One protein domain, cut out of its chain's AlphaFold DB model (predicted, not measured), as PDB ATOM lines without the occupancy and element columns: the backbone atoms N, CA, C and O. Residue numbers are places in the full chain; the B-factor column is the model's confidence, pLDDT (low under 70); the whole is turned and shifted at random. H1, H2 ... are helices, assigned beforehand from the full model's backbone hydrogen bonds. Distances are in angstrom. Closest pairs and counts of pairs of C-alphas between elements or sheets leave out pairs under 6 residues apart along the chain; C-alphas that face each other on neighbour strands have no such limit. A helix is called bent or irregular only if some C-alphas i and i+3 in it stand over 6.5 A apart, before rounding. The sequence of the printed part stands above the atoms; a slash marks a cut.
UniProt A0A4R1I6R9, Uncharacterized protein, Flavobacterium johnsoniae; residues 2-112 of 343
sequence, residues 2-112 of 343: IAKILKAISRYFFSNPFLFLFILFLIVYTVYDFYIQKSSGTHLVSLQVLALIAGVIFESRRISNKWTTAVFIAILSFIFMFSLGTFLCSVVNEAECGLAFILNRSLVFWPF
ATOM      1  N   ILE A   2     364.626 -50.708 542.145       56.22
ATOM      2  CA  ILE A   2     365.376 -49.449 541.938       56.22
ATOM      3  C   ILE A   2     365.057 -48.765 540.594       56.22
ATOM      4  O   ILE A   2     364.762 -47.578 540.567       56.22
ATOM      5  N   ALA A   3     364.977 -49.514 539.487       61.31
ATOM      6  CA  ALA A   3     364.621 -48.954 538.174       61.31
ATOM      7  C   ALA A   3     363.184 -48.391 538.097       61.31
ATOM      8  O   ALA A   3     362.936 -47.420 537.390       61.31
ATOM      9  N   LYS A   4     362.229 -48.965 538.846       60.84
ATOM     10  CA  LYS A   4     360.847 -48.452 538.940       60.84
ATOM     11  C   LYS A   4     360.798 -47.157 539.755       60.84
ATOM     12  O   LYS A   4     360.086 -46.235 539.373       60.84
ATOM     13  N   ILE A   5     361.592 -47.086 540.824       59.25
ATOM     14  CA  ILE A   5     361.766 -45.889 541.657       59.25
ATOM     15  C   ILE A   5     362.429 -44.771 540.839       59.25
ATOM     16  O   ILE A   5     361.882 -43.679 540.769       59.25
ATOM     17  N   LEU A   6     363.518 -45.057 540.117       55.00
ATOM     18  CA  LEU A   6     364.186 -44.107 539.214       55.00
ATOM     19  C   LEU A   6     363.259 -43.583 538.112       55.00
ATOM     20  O   LEU A   6     363.258 -42.390 537.829       55.00
ATOM     21  N   LYS A   7     362.428 -44.448 537.516       68.12
ATOM     22  CA  LYS A   7     361.473 -44.045 536.471       68.12
ATOM     23  C   LYS A   7     360.320 -43.207 537.035       68.12
ATOM     24  O   LYS A   7     359.873 -42.279 536.371       68.12
ATOM     25  N   ALA A   8     359.856 -43.501 538.252       60.38
ATOM     26  CA  ALA A   8     358.837 -42.712 538.944       60.38
ATOM     27  C   ALA A   8     359.373 -41.341 539.384       60.38
ATOM     28  O   ALA A   8     358.706 -40.334 539.153       60.38
ATOM     29  N   ILE A   9     360.596 -41.301 539.928       57.84
ATOM     30  CA  ILE A   9     361.316 -40.068 540.261       57.84
ATOM     31  C   ILE A   9     361.521 -39.244 538.993       57.84
ATOM     32  O   ILE A   9     361.086 -38.105 538.964       57.84
ATOM     33  N   SER A  10     362.065 -39.823 537.918       56.94
ATOM     34  CA  SER A  10     362.251 -39.152 536.623       56.94
ATOM     35  C   SER A  10     360.944 -38.567 536.082       56.94
ATOM     36  O   SER A  10     360.910 -37.403 535.693       56.94
ATOM     37  N   ARG A  11     359.836 -39.315 536.125       61.72
ATOM     38  CA  ARG A  11     358.536 -38.815 535.658       61.72
ATOM     39  C   ARG A  11     358.056 -37.623 536.491       61.72
ATOM     40  O   ARG A  11     357.704 -36.608 535.910       61.72
ATOM     41  N   TYR A  12     358.122 -37.705 537.823       59.59
ATOM     42  CA  TYR A  12     357.789 -36.586 538.719       59.59
ATOM     43  C   TYR A  12     358.726 -35.378 538.549       59.59
ATOM     44  O   TYR A  12     358.284 -34.235 538.641       59.59
ATOM     45  N   PHE A  13     360.006 -35.638 538.278       54.38
ATOM     46  CA  PHE A  13     361.072 -34.651 538.115       54.38
ATOM     47  C   PHE A  13     360.931 -33.860 536.807       54.38
ATOM     48  O   PHE A  13     361.083 -32.643 536.811       54.38
ATOM     49  N   PHE A  14     360.546 -34.516 535.706       57.34
ATOM     50  CA  PHE A  14     360.271 -33.860 534.419       57.34
ATOM     51  C   PHE A  14     358.857 -33.267 534.311       57.34
ATOM     52  O   PHE A  14     358.623 -32.407 533.468       57.34
ATOM     53  N   SER A  15     357.907 -33.675 535.159       64.88
ATOM     54  CA  SER A  15     356.559 -33.085 535.180       64.88
ATOM     55  C   SER A  15     356.504 -31.673 535.772       64.88
ATOM     56  O   SER A  15     355.482 -31.008 535.619       64.88
ATOM     57  N   ASN A  16     357.553 -31.200 536.456       70.94
ATOM     58  CA  ASN A  16     357.540 -29.903 537.132       70.94
ATOM     59  C   ASN A  16     358.828 -29.103 536.836       70.94
ATOM     60  O   ASN A  16     359.782 -29.159 537.617       70.94
ATOM     61  N   PRO A  17     358.882 -28.354 535.716       73.81
ATOM     62  CA  PRO A  17     360.109 -27.706 535.236       73.81
ATOM     63  C   PRO A  17     360.698 -26.701 536.238       73.81
ATOM     64  O   PRO A  17     361.909 -26.520 536.299       73.81
ATOM     65  N   PHE A  18     359.860 -26.098 537.086       70.44
ATOM     66  CA  PHE A  18     360.304 -25.194 538.147       70.44
ATOM     67  C   PHE A  18     361.086 -25.909 539.253       70.44
ATOM     68  O   PHE A  18     362.081 -25.383 539.742       70.44
ATOM     69  N   LEU A  19     360.664 -27.118 539.636       71.38
ATOM     70  CA  LEU A  19     361.348 -27.910 540.659       71.38
ATOM     71  C   LEU A  19     362.709 -28.397 540.150       71.38
ATOM     72  O   LEU A  19     363.684 -28.368 540.896       71.38
ATOM     73  N   PHE A  20     362.788 -28.762 538.867       74.44
ATOM     74  CA  PHE A  20     364.056 -29.049 538.195       74.44
ATOM     75  C   PHE A  20     365.008 -27.848 538.245       74.44
ATOM     76  O   PHE A  20     366.151 -27.988 538.675       74.44
ATOM     77  N   LEU A  21     364.521 -26.665 537.858       75.38
ATOM     78  CA  LEU A  21     365.322 -25.441 537.821       75.38
ATOM     79  C   LEU A  21     365.825 -25.050 539.218       75.38
ATOM     80  O   LEU A  21     366.971 -24.642 539.368       75.38
ATOM     81  N   PHE A  22     365.005 -25.256 540.250       75.25
ATOM     82  CA  PHE A  22     365.395 -25.027 541.640       75.25
ATOM     83  C   PHE A  22     366.456 -26.010 542.142       75.25
ATOM     84  O   PHE A  22     367.419 -25.595 542.777       75.25
ATOM     85  N   ILE A  23     366.324 -27.304 541.842       77.62
ATOM     86  CA  ILE A  23     367.333 -28.301 542.230       77.62
ATOM     87  C   ILE A  23     368.650 -28.044 541.496       77.62
ATOM     88  O   ILE A  23     369.711 -28.093 542.113       77.62
ATOM     89  N   LEU A  24     368.589 -27.716 540.204       78.44
ATOM     90  CA  LEU A  24     369.765 -27.324 539.433       78.44
ATOM     91  C   LEU A  24     370.432 -26.081 540.037       78.44
ATOM     92  O   LEU A  24     371.646 -26.073 540.215       78.44
ATOM     93  N   PHE A  25     369.641 -25.069 540.406       79.62
ATOM     94  CA  PHE A  25     370.127 -23.877 541.101       79.62
ATOM     95  C   PHE A  25     370.834 -24.229 542.415       79.62
ATOM     96  O   PHE A  25     371.942 -23.752 542.640       79.62
ATOM     97  N   LEU A  26     370.251 -25.100 543.246       80.25
ATOM     98  CA  LEU A  26     370.877 -25.543 544.495       80.25
ATOM     99  C   LEU A  26     372.204 -26.271 544.249       80.25
ATOM    100  O   LEU A  26     373.167 -26.012 544.957       80.25
ATOM    101  N   ILE A  27     372.282 -27.131 543.230       79.69
ATOM    102  CA  ILE A  27     373.524 -27.836 542.875       79.69
ATOM    103  C   ILE A  27     374.602 -26.842 542.431       79.69
ATOM    104  O   ILE A  27     375.731 -26.906 542.915       79.69
ATOM    105  N   VAL A  28     374.260 -25.908 541.536       80.62
ATOM    106  CA  VAL A  28     375.185 -24.863 541.068       80.62
ATOM    107  C   VAL A  28     375.651 -24.001 542.238       80.62
ATOM    108  O   VAL A  28     376.845 -23.738 542.362       80.62
ATOM    109  N   TYR A  29     374.730 -23.623 543.126       81.00
ATOM    110  CA  TYR A  29     375.038 -22.896 544.348       81.00
ATOM    111  C   TYR A  29     376.029 -23.664 545.229       81.00
ATOM    112  O   TYR A  29     377.038 -23.093 545.620       81.00
ATOM    113  N   THR A  30     375.803 -24.954 545.499       80.19
ATOM    114  CA  THR A  30     376.700 -25.758 546.346       80.19
ATOM    115  C   THR A  30     378.098 -25.896 545.742       80.19
ATOM    116  O   THR A  30     379.088 -25.781 546.460       80.19
ATOM    117  N   VAL A  31     378.201 -26.112 544.427       81.12
ATOM    118  CA  VAL A  31     379.502 -26.181 543.738       81.12
ATOM    119  C   VAL A  31     380.232 -24.837 543.817       81.12
ATOM    120  O   VAL A  31     381.438 -24.802 544.060       81.12
ATOM    121  N   TYR A  32     379.505 -23.734 543.640       81.25
ATOM    122  CA  TYR A  32     380.061 -22.387 543.706       81.25
ATOM    123  C   TYR A  32     380.479 -21.993 545.131       81.25
ATOM    124  O   TYR A  32     381.570 -21.461 545.322       81.25
ATOM    125  N   ASP A  33     379.670 -22.321 546.138       78.88
ATOM    126  CA  ASP A  33     379.988 -22.117 547.554       78.88
ATOM    127  C   ASP A  33     381.230 -22.903 547.975       78.88
ATOM    128  O   ASP A  33     382.123 -22.344 548.603       78.88
ATOM    129  N   PHE A  34     381.361 -24.156 547.532       80.56
ATOM    130  CA  PHE A  34     382.559 -24.956 547.786       80.56
ATOM    131  C   PHE A  34     383.815 -24.363 547.126       80.56
ATOM    132  O   PHE A  34     384.898 -24.360 547.715       80.56
ATOM    133  N   TYR A  35     383.683 -23.833 545.905       81.44
ATOM    134  CA  TYR A  35     384.774 -23.129 545.229       81.44
ATOM    135  C   TYR A  35     385.212 -21.878 546.006       81.44
ATOM    136  O   TYR A  35     386.410 -21.670 546.206       81.44
ATOM    137  N   ILE A  36     384.256 -21.079 546.489       77.88
ATOM    138  CA  ILE A  36     384.541 -19.885 547.290       77.88
ATOM    139  C   ILE A  36     385.143 -20.261 548.642       77.88
ATOM    140  O   ILE A  36     386.196 -19.729 548.975       77.88
ATOM    141  N   GLN A  37     384.594 -21.245 549.355       78.81
ATOM    142  CA  GLN A  37     385.158 -21.737 550.615       78.81
ATOM    143  C   GLN A  37     386.631 -22.130 550.457       78.81
ATOM    144  O   GLN A  37     387.464 -21.780 551.291       78.81
ATOM    145  N   LYS A  38     386.979 -22.813 549.362       78.81
ATOM    146  CA  LYS A  38     388.367 -23.188 549.067       78.81
ATOM    147  C   LYS A  38     389.265 -21.980 548.765       78.81
ATOM    148  O   LYS A  38     390.464 -22.052 549.019       78.81
ATOM    149  N   SER A  39     388.714 -20.898 548.213       75.94
ATOM    150  CA  SER A  39     389.466 -19.703 547.810       75.94
ATOM    151  C   SER A  39     389.579 -18.635 548.904       75.94
ATOM    152  O   SER A  39     390.617 -17.986 548.991       75.94
ATOM    153  N   SER A  40     388.528 -18.405 549.692       70.25
ATOM    154  CA  SER A  40     388.443 -17.344 550.709       70.25
ATOM    155  C   SER A  40     388.431 -17.872 552.144       70.25
ATOM    156  O   SER A  40     388.505 -17.079 553.079       70.25
ATOM    157  N   GLY A  41     388.315 -19.190 552.338       68.81
ATOM    158  CA  GLY A  41     388.182 -19.818 553.656       68.81
ATOM    159  C   GLY A  41     386.798 -19.656 554.293       68.81
ATOM    160  O   GLY A  41     386.599 -20.097 555.421       68.81
ATOM    161  N   THR A  42     385.838 -19.039 553.598       71.00
ATOM    162  CA  THR A  42     384.508 -18.702 554.125       71.00
ATOM    163  C   THR A  42     383.399 -19.172 553.188       71.00
ATOM    164  O   THR A  42     383.536 -19.110 551.970       71.00
ATOM    165  N   HIS A  43     382.282 -19.632 553.756       74.44
ATOM    166  CA  HIS A  43     381.062 -19.901 552.991       74.44
ATOM    167  C   HIS A  43     380.375 -18.586 552.586       74.44
ATOM    168  O   HIS A  43     380.381 -17.620 553.351       74.44
ATOM    169  N   LEU A  44     379.740 -18.557 551.410       70.00
ATOM    170  CA  LEU A  44     378.944 -17.423 550.919       70.00
ATOM    171  C   LEU A  44     377.708 -17.181 551.785       70.00
ATOM    172  O   LEU A  44     377.356 -16.038 552.071       70.00
ATOM    173  N   VAL A  45     377.039 -18.262 552.186       73.00
ATOM    174  CA  VAL A  45     375.884 -18.223 553.084       73.00
ATOM    175  C   VAL A  45     376.179 -19.134 554.262       73.00
ATOM    176  O   VAL A  45     376.530 -20.299 554.087       73.00
ATOM    177  N   SER A  46     376.024 -18.610 555.476       75.38
ATOM    178  CA  SER A  46     376.239 -19.402 556.683       75.38
ATOM    179  C   SER A  46     375.202 -20.525 556.804       75.38
ATOM    180  O   SER A  46     374.047 -20.390 556.385       75.38
ATOM    181  N   LEU A  47     375.594 -21.631 557.445       76.62
ATOM    182  CA  LEU A  47     374.702 -22.761 557.748       76.62
ATOM    183  C   LEU A  47     373.411 -22.307 558.451       76.62
ATOM    184  O   LEU A  47     372.329 -22.819 558.182       76.62
ATOM    185  N   GLN A  48     373.532 -21.301 559.313       79.50
ATOM    186  CA  GLN A  48     372.440 -20.647 560.027       79.50
ATOM    187  C   GLN A  48     371.369 -20.088 559.080       79.50
ATOM    188  O   GLN A  48     370.178 -20.350 559.244       79.50
ATOM    189  N   VAL A  49     371.783 -19.343 558.052       80.81
ATOM    190  CA  VAL A  49     370.864 -18.743 557.076       80.81
ATOM    191  C   VAL A  49     370.218 -19.826 556.211       80.81
ATOM    192  O   VAL A  49     369.018 -19.755 555.942       80.81
ATOM    193  N   LEU A  50     370.963 -20.873 555.844       82.88
ATOM    194  CA  LEU A  50     370.401 -22.031 555.140       82.88
ATOM    195  C   LEU A  50     369.341 -22.752 555.984       82.88
ATOM    196  O   LEU A  50     368.269 -23.081 555.473       82.88
ATOM    197  N   ALA A  51     369.604 -22.954 557.277       85.81
ATOM    198  CA  ALA A  51     368.655 -23.578 558.188       85.81
ATOM    199  C   ALA A  51     367.386 -22.728 558.367       85.81
ATOM    200  O   ALA A  51     366.277 -23.262 558.321       85.81
ATOM    201  N   LEU A  52     367.529 -21.402 558.467       86.25
ATOM    202  CA  LEU A  52     366.401 -20.471 558.514       86.25
ATOM    203  C   LEU A  52     365.534 -20.565 557.253       86.25
ATOM    204  O   LEU A  52     364.317 -20.725 557.358       86.25
ATOM    205  N   ILE A  53     366.140 -20.532 556.060       87.12
ATOM    206  CA  ILE A  53     365.409 -20.702 554.792       87.12
ATOM    207  C   ILE A  53     364.700 -22.056 554.756       87.12
ATOM    208  O   ILE A  53     363.540 -22.129 554.349       87.12
ATOM    209  N   ALA A  54     365.363 -23.128 555.195       87.69
ATOM    210  CA  ALA A  54     364.762 -24.455 555.243       87.69
ATOM    211  C   ALA A  54     363.512 -24.481 556.138       87.69
ATOM    212  O   ALA A  54     362.500 -25.064 555.743       87.69
ATOM    213  N   GLY A  55     363.540 -23.791 557.283       87.88
ATOM    214  CA  GLY A  55     362.377 -23.621 558.158       87.88
ATOM    215  C   GLY A  55     361.229 -22.874 557.478       87.88
ATOM    216  O   GLY A  55     360.085 -23.325 557.507       87.88
ATOM    217  N   VAL A  56     361.539 -21.780 556.775       88.56
ATOM    218  CA  VAL A  56     360.552 -20.997 556.010       88.56
ATOM    219  C   VAL A  56     359.935 -21.826 554.878       88.56
ATOM    220  O   VAL A  56     358.724 -21.789 554.668       88.56
ATOM    221  N   ILE A  57     360.738 -22.607 554.151       88.00
ATOM    222  CA  ILE A  57     360.261 -23.491 553.077       88.00
ATOM    223  C   ILE A  57     359.385 -24.615 553.642       88.00
ATOM    224  O   ILE A  57     358.335 -24.924 553.069       88.00
ATOM    225  N   PHE A  58     359.803 -25.230 554.750       87.81
ATOM    226  CA  PHE A  58     359.030 -26.268 555.429       87.81
ATOM    227  C   PHE A  58     357.641 -25.746 555.804       87.81
ATOM    228  O   PHE A  58     356.622 -26.358 555.471       87.81
ATOM    229  N   GLU A  59     357.604 -24.568 556.416       84.69
ATOM    230  CA  GLU A  59     356.364 -23.938 556.837       84.69
ATOM    231  C   GLU A  59     355.522 -23.458 555.640       84.69
ATOM    232  O   GLU A  59     354.302 -23.629 555.606       84.69
ATOM    233  N   SER A  60     356.174 -22.998 554.572       84.50
ATOM    234  CA  SER A  60     355.540 -22.687 553.288       84.50
ATOM    235  C   SER A  60     354.795 -23.852 552.681       84.50
ATOM    236  O   SER A  60     353.645 -23.699 552.251       84.50
ATOM    237  N   ARG A  61     355.404 -25.035 552.691       83.88
ATOM    238  CA  ARG A  61     354.736 -26.248 552.233       83.88
ATOM    239  C   ARG A  61     353.508 -26.549 553.089       83.88
ATOM    240  O   ARG A  61     352.480 -26.911 552.527       83.88
ATOM    241  N   ARG A  62     353.599 -26.395 554.415       83.00
ATOM    242  CA  ARG A  62     352.481 -26.643 555.337       83.00
ATOM    243  C   ARG A  62     351.295 -25.720 555.053       83.00
ATOM    244  O   ARG A  62     350.173 -26.195 554.938       83.00
ATOM    245  N   ILE A  63     351.558 -24.426 554.877       83.56
ATOM    246  CA  ILE A  63     350.532 -23.388 554.693       83.56
ATOM    247  C   ILE A  63     349.902 -23.430 553.293       83.56
ATOM    248  O   ILE A  63     348.691 -23.265 553.149       83.56
ATOM    249  N   SER A  64     350.714 -23.624 552.250       80.62
ATOM    250  CA  SER A  64     350.258 -23.581 550.848       80.62
ATOM    251  C   SER A  64     349.892 -24.951 550.267       80.62
ATOM    252  O   SER A  64     349.379 -25.031 549.149       80.62
ATOM    253  N   ASN A  65     350.195 -26.033 550.991       78.69
ATOM    254  CA  ASN A  65     350.085 -27.432 550.563       78.69
ATOM    255  C   ASN A  65     350.820 -27.757 549.239       78.69
ATOM    256  O   ASN A  65     350.599 -28.804 548.628       78.69
ATOM    257  N   LYS A  66     351.694 -26.859 548.754       81.69
ATOM    258  CA  LYS A  66     352.370 -26.964 547.453       81.69
ATOM    259  C   LYS A  66     353.818 -26.488 547.542       81.69
ATOM    260  O   LYS A  66     354.098 -25.328 547.812       81.69
ATOM    261  N   TRP A  67     354.755 -27.364 547.189       75.69
ATOM    262  CA  TRP A  67     356.178 -27.011 547.084       75.69
ATOM    263  C   TRP A  67     356.481 -25.994 545.980       75.69
ATOM    264  O   TRP A  67     357.438 -25.230 546.078       75.69
ATOM    265  N   THR A  68     355.652 -25.965 544.934       81.06
ATOM    266  CA  THR A  68     355.828 -25.080 543.774       81.06
ATOM    267  C   THR A  68     355.806 -23.608 544.161       81.06
ATOM    268  O   THR A  68     356.483 -22.806 543.531       81.06
ATOM    269  N   THR A  69     355.061 -23.251 545.208       83.69
ATOM    270  CA  THR A  69     354.960 -21.875 545.696       83.69
ATOM    271  C   THR A  69     356.282 -21.388 546.278       83.69
ATOM    272  O   THR A  69     356.768 -20.329 545.889       83.69
ATOM    273  N   ALA A  70     356.900 -22.181 547.159       85.12
ATOM    274  CA  ALA A  70     358.207 -21.856 547.727       85.12
ATOM    275  C   ALA A  70     359.272 -21.738 546.628       85.12
ATOM    276  O   ALA A  70     360.032 -20.775 546.605       85.12
ATOM    277  N   VAL A  71     359.264 -22.671 545.673       83.62
ATOM    278  CA  VAL A  71     360.174 -22.666 544.520       83.62
ATOM    279  C   VAL A  71     359.990 -21.422 543.649       83.62
ATOM    280  O   VAL A  71     360.966 -20.775 543.281       83.62
ATOM    281  N   PHE A  72     358.748 -21.052 543.335       86.62
ATOM    282  CA  PHE A  72     358.464 -19.864 542.534       86.62
ATOM    283  C   PHE A  72     358.959 -18.587 543.222       86.62
ATOM    284  O   PHE A  72     359.610 -17.758 542.590       86.62
ATOM    285  N   ILE A  73     358.712 -18.451 544.527       89.81
ATOM    286  CA  ILE A  73     359.161 -17.295 545.313       89.81
ATOM    287  C   ILE A  73     360.690 -17.267 545.422       89.81
ATOM    288  O   ILE A  73     361.284 -16.194 545.329       89.81
ATOM    289  N   ALA A  74     361.342 -18.424 545.556       88.31
ATOM    290  CA  ALA A  74     362.798 -18.554 545.530       88.31
ATOM    291  C   ALA A  74     363.399 -18.055 544.208       88.31
ATOM    292  O   ALA A  74     364.305 -17.225 544.225       88.31
ATOM    293  N   ILE A  75     362.851 -18.487 543.070       87.81
ATOM    294  CA  ILE A  75     363.305 -18.039 541.745       87.81
ATOM    295  C   ILE A  75     363.058 -16.534 541.574       87.81
ATOM    296  O   ILE A  75     363.959 -15.799 541.180       87.81
ATOM    297  N   LEU A  76     361.856 -16.056 541.916       91.62
ATOM    298  CA  LEU A  76     361.482 -14.649 541.769       91.62
ATOM    299  C   LEU A  76     362.349 -13.723 542.634       91.62
ATOM    300  O   LEU A  76     362.796 -12.681 542.161       91.62
ATOM    301  N   SER A  77     362.606 -14.102 543.887       93.06
ATOM    302  CA  SER A  77     363.469 -13.338 544.799       93.06
ATOM    303  C   SER A  77     364.920 -13.299 544.326       93.06
ATOM    304  O   SER A  77     365.563 -12.257 544.444       93.06
ATOM    305  N   PHE A  78     365.428 -14.392 543.748       90.31
ATOM    306  CA  PHE A  78     366.776 -14.416 543.184       90.31
ATOM    307  C   PHE A  78     366.884 -13.510 541.956       90.31
ATOM    308  O   PHE A  78     367.777 -12.669 541.903       90.31
ATOM    309  N   ILE A  79     365.945 -13.622 541.006       91.56
ATOM    310  CA  ILE A  79     365.903 -12.763 539.811       91.56
ATOM    311  C   ILE A  79     365.828 -11.293 540.224       91.56
ATOM    312  O   ILE A  79     366.596 -10.480 539.719       91.56
ATOM    313  N   PHE A  80     364.958 -10.957 541.181       93.50
ATOM    314  CA  PHE A  80     364.848  -9.598 541.703       93.50
ATOM    315  C   PHE A  80     366.184  -9.086 542.259       93.50
ATOM    316  O   PHE A  80     366.611  -7.989 541.906       93.50
ATOM    317  N   MET A  81     366.873  -9.886 543.080       92.62
ATOM    318  CA  MET A  81     368.169  -9.502 543.646       92.62
ATOM    319  C   MET A  81     369.284  -9.405 542.611       92.62
ATOM    320  O   MET A  81     370.151  -8.539 542.730       92.62
ATOM    321  N   PHE A  82     369.275 -10.268 541.602       89.88
ATOM    322  CA  PHE A  82     370.222 -10.205 540.497       89.88
ATOM    323  C   PHE A  82     370.005  -8.944 539.657       89.88
ATOM    324  O   PHE A  82     370.945  -8.184 539.434       89.88
ATOM    325  N   SER A  83     368.757  -8.649 539.283       90.12
ATOM    326  CA  SER A  83     368.400  -7.429 538.553       90.12
ATOM    327  C   SER A  83     368.720  -6.161 539.348       90.12
ATOM    328  O   SER A  83     369.281  -5.214 538.793       90.12
ATOM    329  N   LEU A  84     368.438  -6.141 540.653       89.19
ATOM    330  CA  LEU A  84     368.798  -5.021 541.521       89.19
ATOM    331  C   LEU A  84     370.320  -4.823 541.579       89.19
ATOM    332  O   LEU A  84     370.786  -3.694 541.460       89.19
ATOM    333  N   GLY A  85     371.091  -5.908 541.699       87.25
ATOM    334  CA  GLY A  85     372.554  -5.862 541.666       87.25
ATOM    335  C   GLY A  85     373.092  -5.304 540.346       87.25
ATOM    336  O   GLY A  85     373.934  -4.409 540.363       87.25
ATOM    337  N   THR A  86     372.550  -5.750 539.205       86.56
ATOM    338  CA  THR A  86     372.921  -5.198 537.888       86.56
ATOM    339  C   THR A  86     372.580  -3.714 537.760       86.56
ATOM    340  O   THR A  86     373.384  -2.941 537.242       86.56
ATOM    341  N   PHE A  87     371.421  -3.294 538.278       86.69
ATOM    342  CA  PHE A  87     370.998  -1.898 538.252       86.69
ATOM    343  C   PHE A  87     371.915  -1.022 539.111       86.69
ATOM    344  O   PHE A  87     372.419  -0.011 538.629       86.69
ATOM    345  N   LEU A  88     372.202  -1.427 540.351       85.06
ATOM    346  CA  LEU A  88     373.107  -0.687 541.233       85.06
ATOM    347  C   LEU A  88     374.511  -0.567 540.633       85.06
ATOM    348  O   LEU A  88     375.075   0.523 540.637       85.06
ATOM    349  N   CYS A  89     375.030  -1.639 540.030       83.75
ATOM    350  CA  CYS A  89     376.305  -1.597 539.315       83.75
ATOM    351  C   CYS A  89     376.309  -0.591 538.157       83.75
ATOM    352  O   CYS A  89     377.289   0.128 537.974       83.75
ATOM    353  N   SER A  90     375.207  -0.491 537.407       80.44
ATOM    354  CA  SER A  90     375.081   0.487 536.318       80.44
ATOM    355  C   SER A  90     375.039   1.945 536.799       80.44
ATOM    356  O   SER A  90     375.397   2.846 536.048       80.44
ATOM    357  N   VAL A  91     374.618   2.180 538.048       80.44
ATOM    358  CA  VAL A  91     374.492   3.520 538.641       80.44
ATOM    359  C   VAL A  91     375.785   3.965 539.325       80.44
ATOM    360  O   VAL A  91     376.151   5.133 539.237       80.44
ATOM    361  N   VAL A  92     376.470   3.051 540.016       76.62
ATOM    362  CA  VAL A  92     377.634   3.379 540.859       76.62
ATOM    363  C   VAL A  92     378.931   3.510 540.045       76.62
ATOM    364  O   VAL A  92     379.885   4.115 540.520       76.62
ATOM    365  N   ASN A  93     378.951   3.050 538.787       64.38
ATOM    366  CA  ASN A  93     380.083   3.199 537.858       64.38
ATOM    367  C   ASN A  93     381.435   2.764 538.472       64.38
ATOM    368  O   ASN A  93     382.487   3.345 538.207       64.38
ATOM    369  N   GLU A  94     381.394   1.737 539.324       64.06
ATOM    370  CA  GLU A  94     382.574   1.132 539.933       64.06
ATOM    371  C   GLU A  94     383.281   0.231 538.916       64.06
ATOM    372  O   GLU A  94     382.666  -0.635 538.289       64.06
ATOM    373  N   ALA A  95     384.602   0.390 538.790       60.25
ATOM    374  CA  ALA A  95     385.442  -0.437 537.920       60.25
ATOM    375  C   ALA A  95     385.448  -1.934 538.313       60.25
ATOM    376  O   ALA A  95     385.863  -2.777 537.522       60.25
ATOM    377  N   GLU A  96     384.955  -2.272 539.512       63.62
ATOM    378  CA  GLU A  96     384.905  -3.629 540.072       63.62
ATOM    379  C   GLU A  96     383.542  -4.333 539.905       63.62
ATOM    380  O   GLU A  96     383.356  -5.458 540.377       63.62
ATOM    381  N   CYS A  97     382.589  -3.731 539.181       72.19
ATOM    382  CA  CYS A  97     381.271  -4.316 538.902       72.19
ATOM    383  C   CYS A  97     381.301  -5.448 537.856       72.19
ATOM    384  O   CYS A  97     380.660  -5.398 536.806       72.19
ATOM    385  N   GLY A  98     382.050  -6.510 538.149       80.00
ATOM    386  CA  GLY A  98     382.047  -7.748 537.376       80.00
ATOM    387  C   GLY A  98     380.829  -8.636 537.668       80.00
ATOM    388  O   GLY A  98     380.188  -8.540 538.716       80.00
ATOM    389  N   LEU A  99     380.547  -9.589 536.770       79.81
ATOM    390  CA  LEU A  99     379.458 -10.566 536.935       79.81
ATOM    391  C   LEU A  99     379.595 -11.378 538.236       79.81
ATOM    392  O   LEU A  99     378.600 -11.637 538.908       79.81
ATOM    393  N   ALA A 100     380.827 -11.724 538.625       79.19
ATOM    394  CA  ALA A 100     381.112 -12.429 539.875       79.19
ATOM    395  C   ALA A 100     380.751 -11.599 541.120       79.19
ATOM    396  O   ALA A 100     380.213 -12.142 542.083       79.19
ATOM    397  N   PHE A 101     380.986 -10.281 541.091       82.06
ATOM    398  CA  PHE A 101     380.624  -9.382 542.189       82.06
ATOM    399  C   PHE A 101     379.104  -9.322 542.375       82.06
ATOM    400  O   PHE A 101     378.603  -9.509 543.487       82.06
ATOM    401  N   ILE A 102     378.367  -9.149 541.271       85.19
ATOM    402  CA  ILE A 102     376.900  -9.130 541.269       85.19
ATOM    403  C   ILE A 102     376.359 -10.462 541.791       85.19
ATOM    404  O   ILE A 102     375.552 -10.469 542.716       85.19
ATOM    405  N   LEU A 103     376.847 -11.589 541.261       83.44
ATOM    406  CA  LEU A 103     376.394 -12.918 541.664       83.44
ATOM    407  C   LEU A 103     376.641 -13.185 543.156       83.44
ATOM    408  O   LEU A 103     375.728 -13.637 543.848       83.44
ATOM    409  N   ASN A 104     377.833 -12.855 543.667       82.88
ATOM    410  CA  ASN A 104     378.167 -13.004 545.085       82.88
ATOM    411  C   ASN A 104     377.209 -12.204 545.969       82.88
ATOM    412  O   ASN A 104     376.627 -12.747 546.907       82.88
ATOM    413  N   ARG A 105     376.995 -10.921 545.653       84.44
ATOM    414  CA  ARG A 105     376.080 -10.066 546.419       84.44
ATOM    415  C   ARG A 105     374.640 -10.561 546.343       84.44
ATOM    416  O   ARG A 105     373.965 -10.611 547.369       84.44
ATOM    417  N   SER A 106     374.174 -10.966 545.165       86.81
ATOM    418  CA  SER A 106     372.825 -11.506 544.998       86.81
ATOM    419  C   SER A 106     372.620 -12.779 545.814       86.81
ATOM    420  O   SER A 106     371.586 -12.893 546.460       86.81
ATOM    421  N   LEU A 107     373.592 -13.696 545.852       84.38
ATOM    422  CA  LEU A 107     373.501 -14.926 546.645       84.38
ATOM    423  C   LEU A 107     373.498 -14.663 548.157       84.38
ATOM    424  O   LEU A 107     372.711 -15.282 548.868       84.38
ATOM    425  N   VAL A 108     374.307 -13.716 548.639       83.75
ATOM    426  CA  VAL A 108     374.346 -13.335 550.064       83.75
ATOM    427  C   VAL A 108     373.013 -12.731 550.522       83.75
ATOM    428  O   VAL A 108     372.522 -13.047 551.604       83.75
ATOM    429  N   PHE A 109     372.403 -11.865 549.704       84.31
ATOM    430  CA  PHE A 109     371.178 -11.149 550.079       84.31
ATOM    431  C   PHE A 109     369.875 -11.865 549.694       84.31
ATOM    432  O   PHE A 109     368.817 -11.563 550.255       84.31
ATOM    433  N   TRP A 110     369.929 -12.824 548.767       88.56
ATOM    434  CA  TRP A 110     368.772 -13.589 548.303       88.56
ATOM    435  C   TRP A 110     367.932 -14.207 549.438       88.56
ATOM    436  O   TRP A 110     366.716 -14.011 549.406       88.56
ATOM    437  N   PRO A 111     368.513 -14.856 550.469       85.88
ATOM    438  CA  PRO A 111     367.765 -15.400 551.605       85.88
ATOM    439  C   PRO A 111     366.824 -14.401 552.291       85.88
ATOM    440  O   PRO A 111     365.685 -14.733 552.625       85.88
ATOM    441  N   PHE A 112     367.279 -13.160 552.471       84.56
ATOM    442  CA  PHE A 112     366.506 -12.118 553.143       84.56
ATOM    443  C   PHE A 112     365.332 -11.653 552.280       84.56
ATOM    444  O   PHE A 112     364.212 -11.513 552.772       84.56
TER     445      PHE A 112
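Overview. This is residues 2 to 112 of the 343 residues of an uncharacterized protein of Flavobacterium johnsoniae (UniProt A0A4R1I6R9). H2 and H3 each make a V with the long helix H4 near its first residues, and H5 folds back across residues 77 to 89 of H4. Residues 2 to 11, in H1, stick out at one end. The 111 printed residues include five named helices, H1 to H5, mostly crossed, and no named strand: all helix. The whole is loose, radius of gyration of the C-alphas 16.6 A, spanning 53 by 31 by 26 A.

Along the chain. H1, residues 2 to 14, 18.0 A long, begins with C-alpha 2 at (365.376, -49.449, 541.938). H2 is residues 17 to 40, 33.9 A; H3 47 to 64, 25.4 A; H4 67 to 92, 37.7 A. H5, residues 99 to 112, 20.8 A, is irregular, C-alphas 108 and 111 being 7.1 A apart; C-alpha 112 is at (366.506, -12.118, 553.143).

Arrangement. H4 is the hub. H5 touches it at a steep tilt of 47 degrees, opposite ways, closest C-alphas Met 81 and Ser 106, 5.2 A. Residues 18 to 22 of H2 touch H4, closest C-alphas Phe 22 and Val 71, 6.4 A. Residues 57 to 61 of H3 touch H4, closest C-alphas Arg 61 and Trp 67, 5.4 A. H1 and H2 only just touch, only at the corner, with 3 pairs of C-alphas within 8 A, closest Phe 13 and Phe 20, 6.3 A. Each O i to N i+4 pair is within hydrogen-bond range in H1 to H4, 8 of 10 in H5.

Size, cuts and confidence. The farthest C-alphas, Lys 4 and Asn 93, are 55.1 A apart. The printed part has no cut and no long link. The model's pLDDT is under 70 at residues 2 to 15, 41 and 93 to 96.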